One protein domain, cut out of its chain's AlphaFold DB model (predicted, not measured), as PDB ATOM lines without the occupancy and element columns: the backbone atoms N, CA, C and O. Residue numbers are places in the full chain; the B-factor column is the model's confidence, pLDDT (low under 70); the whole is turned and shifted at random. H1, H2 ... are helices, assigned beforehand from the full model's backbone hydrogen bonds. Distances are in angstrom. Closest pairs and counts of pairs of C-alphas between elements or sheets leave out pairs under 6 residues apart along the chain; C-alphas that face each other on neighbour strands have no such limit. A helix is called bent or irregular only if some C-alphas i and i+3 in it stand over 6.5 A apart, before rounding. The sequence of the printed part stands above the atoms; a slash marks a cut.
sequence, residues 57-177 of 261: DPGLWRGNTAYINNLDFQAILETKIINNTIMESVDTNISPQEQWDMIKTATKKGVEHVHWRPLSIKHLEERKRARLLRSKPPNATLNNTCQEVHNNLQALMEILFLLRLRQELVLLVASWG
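What this domain is: This is residues 57 to 177 of the 261 residues of an uncharacterized protein of Mucor circinelloides f. circinelloides (strain 1006PhL) (UniProt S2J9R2). Two long helices, H4 and H5, make a V, joined at its point by residues 135 to 138, and the shorter helix H3 packs on the half of H4 that is away from that point. H4 has a kink of 34 degrees near residue 119, two very short helices, H1 and H2, lie near H4 at Val 111, and residues 171 to 177 at the end of H5 stick out. The printed part has 121 residues with five named helices, in the order H1, H2, H3, H4, H5, and no named strand; the class is all helix. The whole is loose, with a radius of gyration of the C-alphas of 19.8 A, and elongated, spanning 64 by 39 by 26 A.

Where its parts are: H1 is residues 60 to 63, beginning at C-alpha 60 at (80.265, 181.626, 189.744), and H2 is residues 65 to 68. H3, residues 71 to 86, measures 20.0 A from first to last C-alpha; it is irregular, with C-alphas 83 and 86 7.8 A apart. H4, residues 96 to 134, measures 54.9 A and begins at C-alpha 96 at (81.017, 173.281, 169.949). H4 is neither bent nor irregular, but only just: C-alphas 126 and 129 are 6.3 A apart. H5, residues 139 to 177, measures 56.3 A and ends at C-alpha 177 at (108.611, 193.870, 180.236).

How they stand to each other: H1 is close to H4 but not clearly touching, the closest C-alphas being those of Trp 61 and Val 111, 7.6 A apart. H2 is also close to H4 but not clearly touching, with the C-alphas of Tyr 67 and Val 111 7.6 A apart. H3 and H4 form a helical hairpin and touch, opposite ways at a steep tilt of 39 degrees; their closest C-alphas are those of Phe 73 and Gly 110, 6.2 A apart. H4 touches H3 with residues 99 to 114 alone. H4 and H5 form a second helical hairpin and touch, opposite ways at a steep tilt of 43 degrees. Their closest C-alphas are those of Ile 121 and Leu 153, 6.5 A apart; H4 touches H5 with residues 117 to 132 alone, and H5 touches H4 with residues 142 to 156 alone. H3 and H5 are close but not clearly touching, about perpendicular at 80 degrees, with the C-alphas of Leu 71 and Gln 167 6.5 A apart. H1 is apart from H3 and H5, and H2 is apart from H5. Every O i to N i+4 pair is within hydrogen-bond range in H5, against 10 of 12 in H3 and 29 of 35 in H4; H1 and H2 are too short for such a pair.

The domain as a whole: The two C-alphas farthest apart are those of Thr 92 and Asn 139, 63.7 A. The printed part has no cut. No link is long; the link from H3 to H4 is short, and the others are tight. Residues 92 to 98, of which 96 to 98 belong to H4, stand free, as do residues 134 to 140. The mean pLDDT of the printed part is 75.9, and 26 residues are under 70, among them residues 57 to 67 and 83 to 91.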
ATOM      1  N   ASP A  57      76.927 180.358 194.220       54.28
ATOM      2  CA  ASP A  57      76.649 179.018 193.732       54.28
ATOM      3  C   ASP A  57      77.873 178.478 192.967       54.28
ATOM      4  O   ASP A  57      78.647 179.260 192.398       54.28
ATOM      5  N   PRO A  58      78.052 177.147 192.887       52.16
ATOM      6  CA  PRO A  58      79.204 176.495 192.257       52.16
ATOM      7  C   PRO A  58      79.490 176.895 190.800       52.16
ATOM      8  O   PRO A  58      80.500 176.470 190.249       52.16
ATOM      9  N   GLY A  59      78.616 177.670 190.150       55.56
ATOM     10  CA  GLY A  59      78.799 178.192 188.796       55.56
ATOM     11  C   GLY A  59      79.571 179.511 188.707       55.56
ATOM     12  O   GLY A  59      80.067 179.833 187.627       55.56
ATOM     13  N   LEU A  60      79.717 180.265 189.806       60.31
ATOM     14  CA  LEU A  60      80.265 181.626 189.744       60.31
ATOM     15  C   LEU A  60      81.770 181.751 189.996       60.31
ATOM     16  O   LEU A  60      82.292 182.852 190.156       60.31
ATOM     17  N   TRP A  61      82.509 180.642 189.949       60.31
ATOM     18  CA  TRP A  61      83.975 180.703 189.913       60.31
ATOM     19  C   TRP A  61      84.489 181.524 188.719       60.31
ATOM     20  O   TRP A  61      85.569 182.098 188.810       60.31
ATOM     21  N   ARG A  62      83.691 181.644 187.645       62.09
ATOM     22  CA  ARG A  62      83.978 182.471 186.460       62.09
ATOM     23  C   ARG A  62      84.091 183.968 186.763       62.09
ATOM     24  O   ARG A  62      84.787 184.661 186.039       62.09
ATOM     25  N   GLY A  63      83.415 184.455 187.807       60.78
ATOM     26  CA  GLY A  63      83.446 185.861 188.226       60.78
ATOM     27  C   GLY A  63      84.351 186.129 189.429       60.78
ATOM     28  O   GLY A  63      84.429 187.258 189.903       60.78
ATOM     29  N   ASN A  64      85.021 185.105 189.964       64.88
ATOM     30  CA  ASN A  64      85.873 185.276 191.128       64.88
ATOM     31  C   ASN A  64      87.275 185.714 190.686       64.88
ATOM     32  O   ASN A  64      88.106 184.895 190.282       64.88
ATOM     33  N   THR A  65      87.541 187.012 190.814       65.56
ATOM     34  CA  THR A  65      88.847 187.619 190.524       65.56
ATOM     35  C   THR A  65      89.987 186.972 191.308       65.56
ATOM     36  O   THR A  65      91.111 186.946 190.819       65.56
ATOM     37  N   ALA A  66      89.723 186.360 192.469       67.31
ATOM     38  CA  ALA A  66      90.743 185.634 193.219       67.31
ATOM     39  C   ALA A  66      91.230 184.369 192.497       67.31
ATOM     40  O   ALA A  66      92.394 184.016 192.651       67.31
ATOM     41  N   TYR A  67      90.379 183.693 191.711       69.56
ATOM     42  CA  TYR A  67      90.817 182.569 190.874       69.56
ATOM     43  C   TYR A  67      91.459 183.061 189.584       69.56
ATOM     44  O   TYR A  67      92.501 182.538 189.206       69.56
ATOM     45  N   ILE A  68      90.888 184.093 188.951       72.31
ATOM     46  CA  ILE A  68      91.456 184.684 187.730       72.31
ATOM     47  C   ILE A  68      92.880 185.178 187.987       72.31
ATOM     48  O   ILE A  68      93.750 184.906 187.176       72.31
ATOM     49  N   ASN A  69      93.149 185.810 189.130       74.81
ATOM     50  CA  ASN A  69      94.483 186.302 189.487       74.81
ATOM     51  C   ASN A  69      95.394 185.223 190.100       74.81
ATOM     52  O   ASN A  69      96.549 185.497 190.424       74.81
ATOM     53  N   ASN A  70      94.900 183.998 190.298       79.81
ATOM     54  CA  ASN A  70      95.702 182.918 190.852       79.81
ATOM     55  C   ASN A  70      96.504 182.239 189.737       79.81
ATOM     56  O   ASN A  70      95.966 181.465 188.949       79.81
ATOM     57  N   LEU A  71      97.811 182.487 189.704       79.56
ATOM     58  CA  LEU A  71      98.686 181.933 188.666       79.56
ATOM     59  C   LEU A  71      98.759 180.405 188.658       79.56
ATOM     60  O   LEU A  71      99.023 179.820 187.615       79.56
ATOM     61  N   ASP A  72      98.517 179.729 189.780       78.12
ATOM     62  CA  ASP A  72      98.501 178.263 189.785       78.12
ATOM     63  C   ASP A  72      97.227 177.734 189.165       78.12
ATOM     64  O   ASP A  72      97.252 176.745 188.436       78.12
ATOM     65  N   PHE A  73      96.112 178.416 189.422       79.75
ATOM     66  CA  PHE A  73      94.876 178.140 188.720       79.75
ATOM     67  C   PHE A  73      95.051 178.349 187.216       79.75
ATOM     68  O   PHE A  73      94.673 177.459 186.458       79.75
ATOM     69  N   GLN A  74      95.677 179.458 186.801       82.56
ATOM     70  CA  GLN A  74      96.008 179.726 185.400       82.56
ATOM     71  C   GLN A  74      96.923 178.645 184.820       82.56
ATOM     72  O   GLN A  74      96.566 178.045 183.819       82.56
ATOM     73  N   ALA A  75      98.032 178.302 185.482       83.19
ATOM     74  CA  ALA A  75      98.969 177.286 185.001       83.19
ATOM     75  C   ALA A  75      98.323 175.894 184.897       83.19
ATOM     76  O   ALA A  75      98.589 175.148 183.954       83.19
ATOM     77  N   ILE A  76      97.454 175.527 185.847       82.56
ATOM     78  CA  ILE A  76      96.683 174.277 185.795       82.56
ATOM     79  C   ILE A  76      95.664 174.329 184.658       82.56
ATOM     80  O   ILE A  76      95.467 173.316 183.987       82.56
ATOM     81  N   LEU A  77      95.009 175.473 184.455       81.50
ATOM     82  CA  LEU A  77      94.081 175.686 183.351       81.50
ATOM     83  C   LEU A  77      94.790 175.575 182.015       81.50
ATOM     84  O   LEU A  77      94.363 174.768 181.209       81.50
ATOM     85  N   GLU A  78      95.877 176.310 181.811       82.50
ATOM     86  CA  GLU A  78      96.716 176.260 180.618       82.50
ATOM     87  C   GLU A  78      97.193 174.838 180.366       82.50
ATOM     88  O   GLU A  78      96.897 174.278 179.322       82.50
ATOM     89  N   THR A  79      97.805 174.182 181.355       82.88
ATOM     90  CA  THR A  79      98.270 172.797 181.196       82.88
ATOM     91  C   THR A  79      97.118 171.854 180.837       82.88
ATOM     92  O   THR A  79      97.274 170.983 179.988       82.88
ATOM     93  N   LYS A  80      95.941 171.989 181.460       78.00
ATOM     94  CA  LYS A  80      94.810 171.088 181.184       78.00
ATOM     95  C   LYS A  80      94.091 171.402 179.877       78.00
ATOM     96  O   LYS A  80      93.646 170.475 179.213       78.00
ATOM     97  N   ILE A  81      93.947 172.674 179.528       77.00
ATOM     98  CA  ILE A  81      93.254 173.127 178.322       77.00
ATOM     99  C   ILE A  81      94.148 172.910 177.101       77.00
ATOM    100  O   ILE A  81      93.705 172.301 176.127       77.00
ATOM    101  N   ILE A  82      95.397 173.371 177.181       73.31
ATOM    102  CA  ILE A  82      96.370 173.349 176.088       73.31
ATOM    103  C   ILE A  82      96.905 171.929 175.897       73.31
ATOM    104  O   ILE A  82      96.725 171.377 174.819       73.31
ATOM    105  N   ASN A  83      97.468 171.299 176.938       67.75
ATOM    106  CA  ASN A  83      98.170 170.018 176.756       67.75
ATOM    107  C   ASN A  83      97.250 168.793 176.753       67.75
ATOM    108  O   ASN A  83      97.702 167.714 176.390       67.75
ATOM    109  N   ASN A  84      96.008 168.901 177.238       60.84
ATOM    110  CA  ASN A  84      95.232 167.709 177.596       60.84
ATOM    111  C   ASN A  84      93.875 167.575 176.900       60.84
ATOM    112  O   ASN A  84      93.247 166.528 177.065       60.84
ATOM    113  N   THR A  85      93.334 168.592 176.213       57.19
ATOM    114  CA  THR A  85      91.943 168.463 175.721       57.19
ATOM    115  C   THR A  85      91.565 169.259 174.468       57.19
ATOM    116  O   THR A  85      90.726 168.760 173.725       57.19
ATOM    117  N   ILE A  86      92.082 170.472 174.213       57.91
ATOM    118  CA  ILE A  86      91.374 171.380 173.278       57.91
ATOM    119  C   ILE A  86      92.168 171.826 172.043       57.91
ATOM    120  O   ILE A  86      91.563 172.081 171.011       57.91
ATOM    121  N   MET A  87      93.494 171.934 172.089       55.94
ATOM    122  CA  MET A  87      94.219 172.546 170.958       55.94
ATOM    123  C   MET A  87      94.827 171.526 169.990       55.94
ATOM    124  O   MET A  87      94.777 171.743 168.785       55.94
ATOM    125  N   GLU A  88      95.337 170.395 170.481       61.00
ATOM    126  CA  GLU A  88      95.978 169.385 169.617       61.00
ATOM    127  C   GLU A  88      95.052 168.219 169.232       61.00
ATOM    128  O   GLU A  88      95.330 167.500 168.276       61.00
ATOM    129  N   SER A  89      93.935 168.036 169.945       56.34
ATOM    130  CA  SER A  89      93.026 166.892 169.777       56.34
ATOM    131  C   SER A  89      91.556 167.277 169.625       56.34
ATOM    132  O   SER A  89      90.696 166.416 169.829       56.34
ATOM    133  N   VAL A  90      91.230 168.544 169.333       60.41
ATOM    134  CA  VAL A  90      89.852 168.885 168.947       60.41
ATOM    135  C   VAL A  90      89.607 168.300 167.575       60.41
ATOM    136  O   VAL A  90      89.853 168.892 166.530       60.41
ATOM    137  N   ASP A  91      89.150 167.061 167.632       64.88
ATOM    138  CA  ASP A  91      88.514 166.373 166.545       64.88
ATOM    139  C   ASP A  91      87.378 167.285 166.068       64.88
ATOM    140  O   ASP A  91      86.475 167.644 166.833       64.88
ATOM    141  N   THR A  92      87.441 167.715 164.809       74.88
ATOM    142  CA  THR A  92      86.462 168.640 164.207       74.88
ATOM    143  C   THR A  92      85.038 168.076 164.218       74.88
ATOM    144  O   THR A  92      84.087 168.778 163.891       74.88
ATOM    145  N   ASN A  93      84.897 166.807 164.598       84.62
ATOM    146  CA  ASN A  93      83.651 166.072 164.720       84.62
ATOM    147  C   ASN A  93      82.886 166.344 166.030       84.62
ATOM    148  O   ASN A  93      81.722 165.961 166.129       84.62
ATOM    149  N   ILE A  94      83.503 166.985 167.030       84.88
ATOM    150  CA  ILE A  94      82.857 167.268 168.321       84.88
ATOM    151  C   ILE A  94      82.049 168.564 168.226       84.88
ATOM    152  O   ILE A  94      82.555 169.585 167.751       84.88
ATOM    153  N   SER A  95      80.813 168.552 168.736       88.25
ATOM    154  CA  SER A  95      79.966 169.748 168.761       88.25
ATOM    155  C   SER A  95      80.623 170.871 169.578       88.25
ATOM    156  O   SER A  95      81.158 170.601 170.659       88.25
ATOM    157  N   PRO A  96      80.530 172.148 169.157       79.56
ATOM    158  CA  PRO A  96      81.017 173.281 169.949       79.56
ATOM    159  C   PRO A  96      80.509 173.277 171.401       79.56
ATOM    160  O   PRO A  96      81.220 173.680 172.323       79.56
ATOM    161  N   GLN A  97      79.294 172.765 171.623       82.00
ATOM    162  CA  GLN A  97      78.711 172.629 172.955       82.00
ATOM    163  C   GLN A  97      79.478 171.622 173.825       82.00
ATOM    164  O   GLN A  97      79.772 171.902 174.987       82.00
ATOM    165  N   GLU A  98      79.841 170.472 173.262       83.31
ATOM    166  CA  GLU A  98      80.598 169.435 173.963       83.31
ATOM    167  C   GLU A  98      82.028 169.904 174.254       83.31
ATOM    168  O   GLU A  98      82.525 169.708 175.364       83.31
ATOM    169  N   GLN A  99      82.662 170.617 173.315       79.94
ATOM    170  CA  GLN A  99      83.967 171.252 173.542       79.94
ATOM    171  C   GLN A  99      83.918 172.215 174.737       79.94
ATOM    172  O   GLN A  99      84.783 172.190 175.619       79.94
ATOM    173  N   TRP A 100      82.861 173.022 174.822       80.62
ATOM    174  CA  TRP A 100      82.648 173.923 175.948       80.62
ATOM    175  C   TRP A 100      82.378 173.191 177.270       80.62
ATOM    176  O   TRP A 100      82.842 173.618 178.334       80.62
ATOM    177  N   ASP A 101      81.655 172.071 177.236       83.62
ATOM    178  CA  ASP A 101      81.408 171.231 178.409       83.62
ATOM    179  C   ASP A 101      82.693 170.559 178.925       83.62
ATOM    180  O   ASP A 101      82.910 170.484 180.145       83.62
ATOM    181  N   MET A 102      83.598 170.165 178.024       80.69
ATOM    182  CA  MET A 102      84.933 169.681 178.380       80.69
ATOM    183  C   MET A 102      85.767 170.768 179.062       80.69
ATOM    184  O   MET A 102      86.299 170.525 180.151       80.69
ATOM    185  N   ILE A 103      85.815 171.979 178.484       80.25
ATOM    186  CA  ILE A 103      86.481 173.146 179.092       80.25
ATOM    187  C   ILE A 103      85.951 173.360 180.509       80.25
ATOM    188  O   ILE A 103      86.724 173.372 181.467       80.25
ATOM    189  N   LYS A 104      84.624 173.444 180.668       81.50
ATOM    190  CA  LYS A 104      83.972 173.627 181.974       81.50
ATOM    191  C   LYS A 104      84.394 172.577 182.991       81.50
ATOM    192  O   LYS A 104      84.676 172.911 184.144       81.50
ATOM    193  N   THR A 105      84.428 171.315 182.578       82.06
ATOM    194  CA  THR A 105      84.787 170.196 183.451       82.06
ATOM    195  C   THR A 105      86.257 170.265 183.868       82.06
ATOM    196  O   THR A 105      86.573 170.076 185.047       82.06
ATOM    197  N   ALA A 106      87.156 170.583 182.935       78.81
ATOM    198  CA  ALA A 106      88.574 170.775 183.219       78.81
ATOM    199  C   ALA A 106      88.794 171.943 184.191       78.81
ATOM    200  O   ALA A 106      89.516 171.789 185.184       78.81
ATOM    201  N   THR A 107      88.111 173.068 183.967       78.69
ATOM    202  CA  THR A 107      88.206 174.229 184.850       78.69
ATOM    203  C   THR A 107      87.678 173.934 186.247       78.69
ATOM    204  O   THR A 107      88.347 174.260 187.227       78.69
ATOM    205  N   LYS A 108      86.536 173.245 186.370       80.88
ATOM    206  CA  LYS A 108      85.979 172.838 187.669       80.88
ATOM    207  C   LYS A 108      86.985 172.015 188.481       80.88
ATOM    208  O   LYS A 108      87.223 172.321 189.647       80.88
ATOM    209  N   LYS A 109      87.649 171.040 187.849       79.06
ATOM    210  CA  LYS A 109      88.718 170.252 188.489       79.06
ATOM    211  C   LYS A 109      89.920 171.114 188.898       79.06
ATOM    212  O   LYS A 109      90.606 170.785 189.860       79.06
ATOM    213  N   GLY A 110      90.221 172.179 188.152       75.38
ATOM    214  CA  GLY A 110      91.239 173.166 188.524       75.38
ATOM    215  C   GLY A 110      90.849 173.955 189.776       75.38
ATOM    216  O   GLY A 110      91.661 174.089 190.689       75.38
ATOM    217  N   VAL A 111      89.592 174.403 189.861       76.75
ATOM    218  CA  VAL A 111      89.072 175.145 191.020       76.75
ATOM    219  C   VAL A 111      89.109 174.263 192.262       76.75
ATOM    220  O   VAL A 111      89.624 174.683 193.295       76.75
ATOM    221  N   GLU A 112      88.639 173.019 192.152       78.00
ATOM    222  CA  GLU A 112      88.727 172.031 193.231       78.00
ATOM    223  C   GLU A 112      90.182 171.841 193.683       78.00
ATOM    224  O   GLU A 112      90.439 171.825 194.887       78.00
ATOM    225  N   HIS A 113      91.139 171.794 192.741       73.50
ATOM    226  CA  HIS A 113      92.569 171.677 193.042       73.50
ATOM    227  C   HIS A 113      93.135 172.864 193.844       73.50
ATOM    228  O   HIS A 113      94.004 172.697 194.697       73.50
ATOM    229  N   VAL A 114      92.679 174.082 193.582       72.81
ATOM    230  CA  VAL A 114      93.168 175.263 194.313       72.81
ATOM    231  C   VAL A 114      92.444 175.403 195.652       72.81
ATOM    232  O   VAL A 114      93.046 175.777 196.658       72.81
ATOM    233  N   HIS A 115      91.164 175.032 195.697       77.38
ATOM    234  CA  HIS A 115      90.318 175.196 196.873       77.38
ATOM    235  C   HIS A 115      90.559 174.144 197.970       77.38
ATOM    236  O   HIS A 115      90.356 174.444 199.149       77.38
ATOM    237  N   TRP A 116      91.032 172.933 197.639       77.00
ATOM    238  CA  TRP A 116      91.296 171.919 198.671       77.00
ATOM    239  C   TRP A 116      92.445 172.306 199.605       77.00
ATOM    240  O   TRP A 116      92.430 171.896 200.759       77.00
ATOM    241  N   ARG A 117      93.424 173.108 199.162       71.25
ATOM    242  CA  ARG A 117      94.613 173.419 199.978       71.25
ATOM    243  C   ARG A 117      94.275 174.262 201.217       71.25
ATOM    244  O   ARG A 117      94.591 173.810 202.319       71.25
ATOM    245  N   PRO A 118      93.564 175.405 201.104       76.31
ATOM    246  CA  PRO A 118      93.101 176.145 202.280       76.31
ATOM    247  C   PRO A 118      92.160 175.324 203.171       76.31
ATOM    248  O   PRO A 118      92.221 175.423 204.396       76.31
ATOM    249  N   LEU A 119      91.297 174.496 202.568       77.81
ATOM    250  CA  LEU A 119      90.372 173.636 203.311       77.81
ATOM    251  C   LEU A 119      91.104 172.556 204.113       77.81
ATOM    252  O   LEU A 119      90.737 172.303 205.260       77.81
ATOM    253  N   SER A 120      92.145 171.952 203.544       74.38
ATOM    254  CA  SER A 120      92.984 170.963 204.222       74.38
ATOM    255  C   SER A 120      93.769 171.579 205.371       74.38
ATOM    256  O   SER A 120      93.825 170.973 206.439       74.38
ATOM    257  N   ILE A 121      94.301 172.795 205.207       78.75
ATOM    258  CA  ILE A 121      94.977 173.518 206.296       78.75
ATOM    259  C   ILE A 121      93.995 173.777 207.438       78.75
ATOM    260  O   ILE A 121      94.235 173.318 208.553       78.75
ATOM    261  N   LYS A 122      92.833 174.385 207.154       83.88
ATOM    262  CA  LYS A 122      91.797 174.594 208.179       83.88
ATOM    263  C   LYS A 122      91.364 173.286 208.836       83.88
ATOM    264  O   LYS A 122      91.193 173.226 210.047       83.88
ATOM    265  N   HIS A 123      91.207 172.211 208.068       84.44
ATOM    266  CA  HIS A 123      90.849 170.908 208.621       84.44
ATOM    267  C   HIS A 123      91.929 170.360 209.571       84.44
ATOM    268  O   HIS A 123      91.607 169.846 210.646       84.44
ATOM    269  N   LEU A 124      93.204 170.455 209.193       79.81
ATOM    270  CA  LEU A 124      94.318 169.986 210.014       79.81
ATOM    271  C   LEU A 124      94.484 170.838 211.282       79.81
ATOM    272  O   LEU A 124      94.615 170.272 212.371       79.81
ATOM    273  N   GLU A 125      94.398 172.165 211.163       82.06
ATOM    274  CA  GLU A 125      94.532 173.109 212.278       82.06
ATOM    275  C   GLU A 125      93.317 173.096 213.214       82.06
ATOM    276  O   GLU A 125      93.440 172.811 214.407       82.06
ATOM    277  N   GLU A 126      92.125 173.376 212.687       83.62
ATOM    278  CA  GLU A 126      90.927 173.590 213.505       83.62
ATOM    279  C   GLU A 126      90.276 172.277 213.935       83.62
ATOM    280  O   GLU A 126      89.657 172.216 214.996       83.62
ATOM    281  N   ARG A 127      90.379 171.211 213.132       83.25
ATOM    282  CA  ARG A 127      89.698 169.941 213.426       83.25
ATOM    283  C   ARG A 127      90.630 168.910 214.027       83.25
ATOM    284  O   ARG A 127      90.332 168.405 215.106       83.25
ATOM    285  N   LYS A 128      91.721 168.556 213.345       82.44
ATOM    286  CA  LYS A 128      92.566 167.430 213.778       82.44
ATOM    287  C   LYS A 128      93.398 167.815 215.004       82.44
ATOM    288  O   LYS A 128      93.294 167.146 216.031       82.44
ATOM    289  N   ARG A 129      94.124 168.938 214.948       83.12
ATOM    290  CA  ARG A 129      94.933 169.427 216.077       83.12
ATOM    291  C   ARG A 129      94.072 169.811 217.281       83.12
ATOM    292  O   ARG A 129      94.348 169.353 218.386       83.12
ATOM    293  N   ALA A 130      92.998 170.580 217.091       85.25
ATOM    294  CA  ALA A 130      92.150 170.988 218.215       85.25
ATOM    295  C   ALA A 130      91.438 169.804 218.900       85.25
ATOM    296  O   ALA A 130      91.302 169.808 220.123       85.25
ATOM    297  N   ARG A 131      91.011 168.771 218.152       85.88
ATOM    298  CA  ARG A 131      90.452 167.545 218.753       85.88
ATOM    299  C   ARG A 131      91.493 166.793 219.571       85.88
ATOM    300  O   ARG A 131      91.184 166.424 220.697       85.88
ATOM    301  N   LEU A 132      92.705 166.625 219.037       82.44
ATOM    302  CA  LEU A 132      93.808 165.967 219.746       82.44
ATOM    303  C   LEU A 132      94.155 166.688 221.055       82.44
ATOM    304  O   LEU A 132      94.336 166.041 222.083       82.44
ATOM    305  N   LEU A 133      94.172 168.024 221.043       80.75
ATOM    306  CA  LEU A 133      94.418 168.826 222.245       80.75
ATOM    307  C   LEU A 133      93.287 168.712 223.281       80.75
ATOM    308  O   LEU A 133      93.538 168.820 224.479       80.75
ATOM    309  N   ARG A 134      92.043 168.466 222.849       88.25
ATOM    310  CA  ARG A 134      90.885 168.307 223.747       88.25
ATOM    311  C   ARG A 134      90.725 166.887 224.289       88.25
ATOM    312  O   ARG A 134      90.223 166.731 225.398       88.25
ATOM    313  N   SER A 135      91.138 165.860 223.545       85.88
ATOM    314  CA  SER A 135      90.880 164.456 223.894       85.88
ATOM    315  C   SER A 135      91.844 163.859 224.927       85.88
ATOM    316  O   SER A 135      91.685 162.691 225.265       85.88
ATOM    317  N   LYS A 136      92.836 164.623 225.416       88.31
ATOM    318  CA  LYS A 136      93.860 164.184 226.393       88.31
ATOM    319  C   LYS A 136      94.425 162.772 226.108       88.31
ATOM    320  O   LYS A 136      94.399 161.917 226.995       88.31
ATOM    321  N   PRO A 137      94.892 162.485 224.878       84.06
ATOM    322  CA  PRO A 137      95.401 161.161 224.550       84.06
ATOM    323  C   PRO A 137      96.703 160.861 225.317       84.06
ATOM    324  O   PRO A 137      97.389 161.791 225.751       84.06
ATOM    325  N   PRO A 138      97.086 159.579 225.457       86.88
ATOM    326  CA  PRO A 138      98.378 159.199 226.024       86.88
ATOM    327  C   PRO A 138      99.544 159.912 225.318       86.88
ATOM    328  O   PRO A 138      99.553 160.021 224.089       86.88
ATOM    329  N   ASN A 139     100.548 160.361 226.081       81.94
ATOM    330  CA  ASN A 139     101.650 161.203 225.579       81.94
ATOM    331  C   ASN A 139     102.386 160.617 224.363       81.94
ATOM    332  O   ASN A 139     102.758 161.355 223.454       81.94
ATOM    333  N   ALA A 140     102.563 159.294 224.308       82.50
ATOM    334  CA  ALA A 140     103.205 158.631 223.174       82.50
ATOM    335  C   ALA A 140     102.396 158.788 221.872       82.50
ATOM    336  O   ALA A 140     102.947 159.094 220.816       82.50
ATOM    337  N   THR A 141     101.071 158.638 221.949       79.19
ATOM    338  CA  THR A 141     100.165 158.835 220.810       79.19
ATOM    339  C   THR A 141     100.104 160.305 220.409       79.19
ATOM    340  O   THR A 141     100.086 160.610 219.216       79.19
ATOM    341  N   LEU A 142     100.113 161.208 221.397       80.00
ATOM    342  CA  LEU A 142     100.095 162.653 221.184       80.00
ATOM    343  C   LEU A 142     101.328 163.104 220.402       80.00
ATOM    344  O   LEU A 142     101.167 163.745 219.372       80.00
ATOM    345  N   ASN A 143     102.534 162.723 220.827       81.25
ATOM    346  CA  ASN A 143     103.762 163.133 220.143       81.25
ATOM    347  C   ASN A 143     103.801 162.646 218.691       81.25
ATOM    348  O   ASN A 143     104.069 163.441 217.797       81.25
ATOM    349  N   ASN A 144     103.441 161.385 218.435       85.94
ATOM    350  CA  ASN A 144     103.467 160.837 217.078       85.94
ATOM    351  C   ASN A 144     102.443 161.518 216.156       85.94
ATOM    352  O   ASN A 144     102.791 161.987 215.075       85.94
ATOM    353  N   THR A 145     101.183 161.628 216.590       78.25
ATOM    354  CA  THR A 145     100.125 162.233 215.758       78.25
ATOM    355  C   THR A 145     100.247 163.751 215.641       78.25
ATOM    356  O   THR A 145      99.924 164.308 214.594       78.25
ATOM    357  N   CYS A 146     100.730 164.437 216.680       77.75
ATOM    358  CA  CYS A 146     100.983 165.875 216.631       77.75
ATOM    359  C   CYS A 146     102.141 166.191 215.677       77.75
ATOM    360  O   CYS A 146     102.006 167.096 214.856       77.75
ATOM    361  N   GLN A 147     103.224 165.404 215.714       81.75
ATOM    362  CA  GLN A 147     104.346 165.569 214.792       81.75
ATOM    363  C   GLN A 147     103.922 165.320 213.341       81.75
ATOM    364  O   GLN A 147     104.279 166.088 212.455       81.75
ATOM    365  N   GLU A 148     103.101 164.300 213.090       84.62
ATOM    366  CA  GLU A 148     102.566 164.029 211.754       84.62
ATOM    367  C   GLU A 148     101.692 165.185 211.236       84.62
ATOM    368  O   GLU A 148     101.829 165.617 210.092       84.62
ATOM    369  N   VAL A 149     100.804 165.729 212.077       78.44
ATOM    370  CA  VAL A 149      99.991 166.903 211.714       78.44
ATOM    371  C   VAL A 149     100.877 168.126 211.466       78.44
ATOM    372  O   VAL A 149     100.615 168.864 210.520       78.44
ATOM    373  N   HIS A 150     101.927 168.322 212.262       82.00
ATOM    374  CA  HIS A 150     102.869 169.424 212.094       82.00
ATOM    375  C   HIS A 150     103.656 169.314 210.784       82.00
ATOM    376  O   HIS A 150     103.689 170.276 210.026       82.00
ATOM    377  N   ASN A 151     104.186 168.132 210.463       84.69
ATOM    378  CA  ASN A 151     104.898 167.884 209.209       84.69
ATOM    379  C   ASN A 151     103.980 168.107 207.993       84.69
ATOM    380  O   ASN A 151     104.383 168.731 207.013       84.69
ATOM    381  N   ASN A 152     102.724 167.649 208.066       78.31
ATOM    382  CA  ASN A 152     101.740 167.861 207.000       78.31
ATOM    383  C   ASN A 152     101.369 169.342 206.829       78.31
ATOM    384  O   ASN A 152     101.220 169.812 205.701       78.31
ATOM    385  N   LEU A 153     101.225 170.087 207.930       77.38
ATOM    386  CA  LEU A 153     101.000 171.531 207.879       77.38
ATOM    387  C   LEU A 153     102.205 172.259 207.291       77.38
ATOM    388  O   LEU A 153     102.025 173.085 206.403       77.38
ATOM    389  N   GLN A 154     103.417 171.912 207.726       81.31
ATOM    390  CA  GLN A 154     104.646 172.509 207.216       81.31
ATOM    391  C   GLN A 154     104.793 172.283 205.707       81.31
ATOM    392  O   GLN A 154     104.996 173.247 204.978       81.31
ATOM    393  N   ALA A 155     104.580 171.057 205.218       76.69
ATOM    394  CA  ALA A 155     104.629 170.764 203.787       76.69
ATOM    395  C   ALA A 155     103.593 171.579 202.987       76.69
ATOM    396  O   ALA A 155     103.901 172.125 201.928       76.69
ATOM    397  N   LEU A 156     102.361 171.710 203.496       76.25
ATOM    398  CA  LEU A 156     101.324 172.520 202.846       76.25
ATOM    399  C   LEU A 156     101.653 174.021 202.867       76.25
ATOM    400  O   LEU A 156     101.391 174.712 201.880       76.25
ATOM    401  N   MET A 157     102.234 174.522 203.959       77.56
ATOM    402  CA  MET A 157     102.661 175.915 204.085       77.56
ATOM    403  C   MET A 157     103.860 176.230 203.189       77.56
ATOM    404  O   MET A 157     103.844 177.263 202.529       77.56
ATOM    405  N   GLU A 158     104.855 175.344 203.104       76.19
ATOM    406  CA  GLU A 158     105.999 175.485 202.195       76.19
ATOM    407  C   GLU A 158     105.542 175.534 200.740       76.19
ATOM    408  O   GLU A 158     105.968 176.411 199.989       76.19
ATOM    409  N   ILE A 159     104.604 174.664 200.353       73.06
ATOM    410  CA  ILE A 159     104.011 174.714 199.017       73.06
ATOM    411  C   ILE A 159     103.319 176.064 198.800       73.06
ATOM    412  O   ILE A 159     103.594 176.717 197.800       73.06
ATOM    413  N   LEU A 160     102.462 176.530 199.715       71.81
ATOM    414  CA  LEU A 160     101.809 177.841 199.569       71.81
ATOM    415  C   LEU A 160     102.804 179.004 199.507       71.81
ATOM    416  O   LEU A 160     102.585 179.955 198.757       71.81
ATOM    417  N   PHE A 161     103.890 178.930 200.268       76.19
ATOM    418  CA  PHE A 161     104.941 179.938 200.267       76.19
ATOM    419  C   PHE A 161     105.684 179.971 198.929       76.19
ATOM    420  O   PHE A 161     105.827 181.040 198.340       76.19
ATOM    421  N   LEU A 162     106.074 178.810 198.395       69.31
ATOM    422  CA  LEU A 162     106.686 178.701 197.069       69.31
ATOM    423  C   LEU A 162     105.754 179.214 195.969       69.31
ATOM    424  O   LEU A 162     106.195 179.922 195.065       69.31
ATOM    425  N   LEU A 163     104.460 178.909 196.069       66.31
ATOM    426  CA  LEU A 163     103.458 179.427 195.143       66.31
ATOM    427  C   LEU A 163     103.330 180.949 195.223       66.31
ATOM    428  O   LEU A 163     103.267 181.621 194.194       66.31
ATOM    429  N   ARG A 164     103.338 181.510 196.436       75.94
ATOM    430  CA  ARG A 164     103.302 182.960 196.623       75.94
ATOM    431  C   ARG A 164     104.551 183.626 196.055       75.94
ATOM    432  O   ARG A 164     104.425 184.619 195.347       75.94
ATOM    433  N   LEU A 165     105.732 183.068 196.311       71.19
ATOM    434  CA  LEU A 165     106.983 183.576 195.748       71.19
ATOM    435  C   LEU A 165     106.973 183.531 194.221       71.19
ATOM    436  O   LEU A 165     107.378 184.498 193.585       71.19
ATOM    437  N   ARG A 166     106.454 182.451 193.628       69.56
ATOM    438  CA  ARG A 166     106.284 182.350 192.174       69.56
ATOM    439  C   ARG A 166     105.366 183.453 191.636       69.56
ATOM    440  O   ARG A 166     105.677 184.017 190.593       69.56
ATOM    441  N   GLN A 167     104.283 183.787 192.344       69.12
ATOM    442  CA  GLN A 167     103.400 184.899 191.968       69.12
ATOM    443  C   GLN A 167     104.108 186.251 191.979       69.12
ATOM    444  O   GLN A 167     104.023 186.981 190.993       69.12
ATOM    445  N   GLU A 168     104.843 186.562 193.045       74.94
ATOM    446  CA  GLU A 168     105.614 187.809 193.139       74.94
ATOM    447  C   GLU A 168     106.663 187.907 192.020       74.94
ATOM    448  O   GLU A 168     106.819 188.953 191.395       74.94
ATOM    449  N   LEU A 169     107.340 186.796 191.708       73.69
ATOM    450  CA  LEU A 169     108.375 186.748 190.674       73.69
ATOM    451  C   LEU A 169     107.793 186.979 189.272       73.69
ATOM    452  O   LEU A 169     108.366 187.729 188.486       73.69
ATOM    453  N   VAL A 170     106.631 186.395 188.964       71.44
ATOM    454  CA  VAL A 170     105.947 186.620 187.679       71.44
ATOM    455  C   VAL A 170     105.468 188.067 187.547       71.44
ATOM    456  O   VAL A 170     105.651 188.665 186.489       71.44
ATOM    457  N   LEU A 171     104.908 188.657 188.609       71.38
ATOM    458  CA  LEU A 171     104.514 190.071 188.601       71.38
ATOM    459  C   LEU A 171     105.721 190.996 188.402       71.38
ATOM    460  O   LEU A 171     105.640 191.960 187.639       71.38
ATOM    461  N   LEU A 172     106.856 190.673 189.027       77.25
ATOM    462  CA  LEU A 172     108.107 191.405 188.847       77.25
ATOM    463  C   LEU A 172     108.592 191.337 187.387       77.25
ATOM    464  O   LEU A 172     108.928 192.364 186.802       77.25
ATOM    465  N   VAL A 173     108.563 190.148 186.775       74.12
ATOM    466  CA  VAL A 173     108.947 189.943 185.367       74.12
ATOM    467  C   VAL A 173     108.004 190.683 184.409       74.12
ATOM    468  O   VAL A 173     108.473 191.346 183.485       74.12
ATOM    469  N   ALA A 174     106.689 190.642 184.645       68.75
ATOM    470  CA  ALA A 174     105.711 191.377 183.841       68.75
ATOM    471  C   ALA A 174     105.909 192.903 183.938       68.75
ATOM    472  O   ALA A 174     105.825 193.609 182.933       68.75
ATOM    473  N   SER A 175     106.245 193.413 185.130       74.44
ATOM    474  CA  SER A 175     106.571 194.829 185.340       74.44
ATOM    475  C   SER A 175     107.831 195.263 184.587       74.44
ATOM    476  O   SER A 175     107.909 196.413 184.156       74.44
ATOM    477  N   TRP A 176     108.816 194.377 184.433       75.00
ATOM    478  CA  TRP A 176     110.053 194.686 183.711       75.00
ATOM    479  C   TRP A 176     109.835 194.730 182.196       75.00
ATOM    480  O   TRP A 176     110.406 195.587 181.524       75.00
ATOM    481  N   GLY A 177     108.960 193.871 181.660       68.19
ATOM    482  CA  GLY A 177     108.611 193.870 180.236       68.19
ATOM    483  C   GLY A 177     107.913 195.151 179.765       68.19
ATOM    484  O   GLY A 177     108.081 195.552 178.618       68.19
TER     485      GLY A 177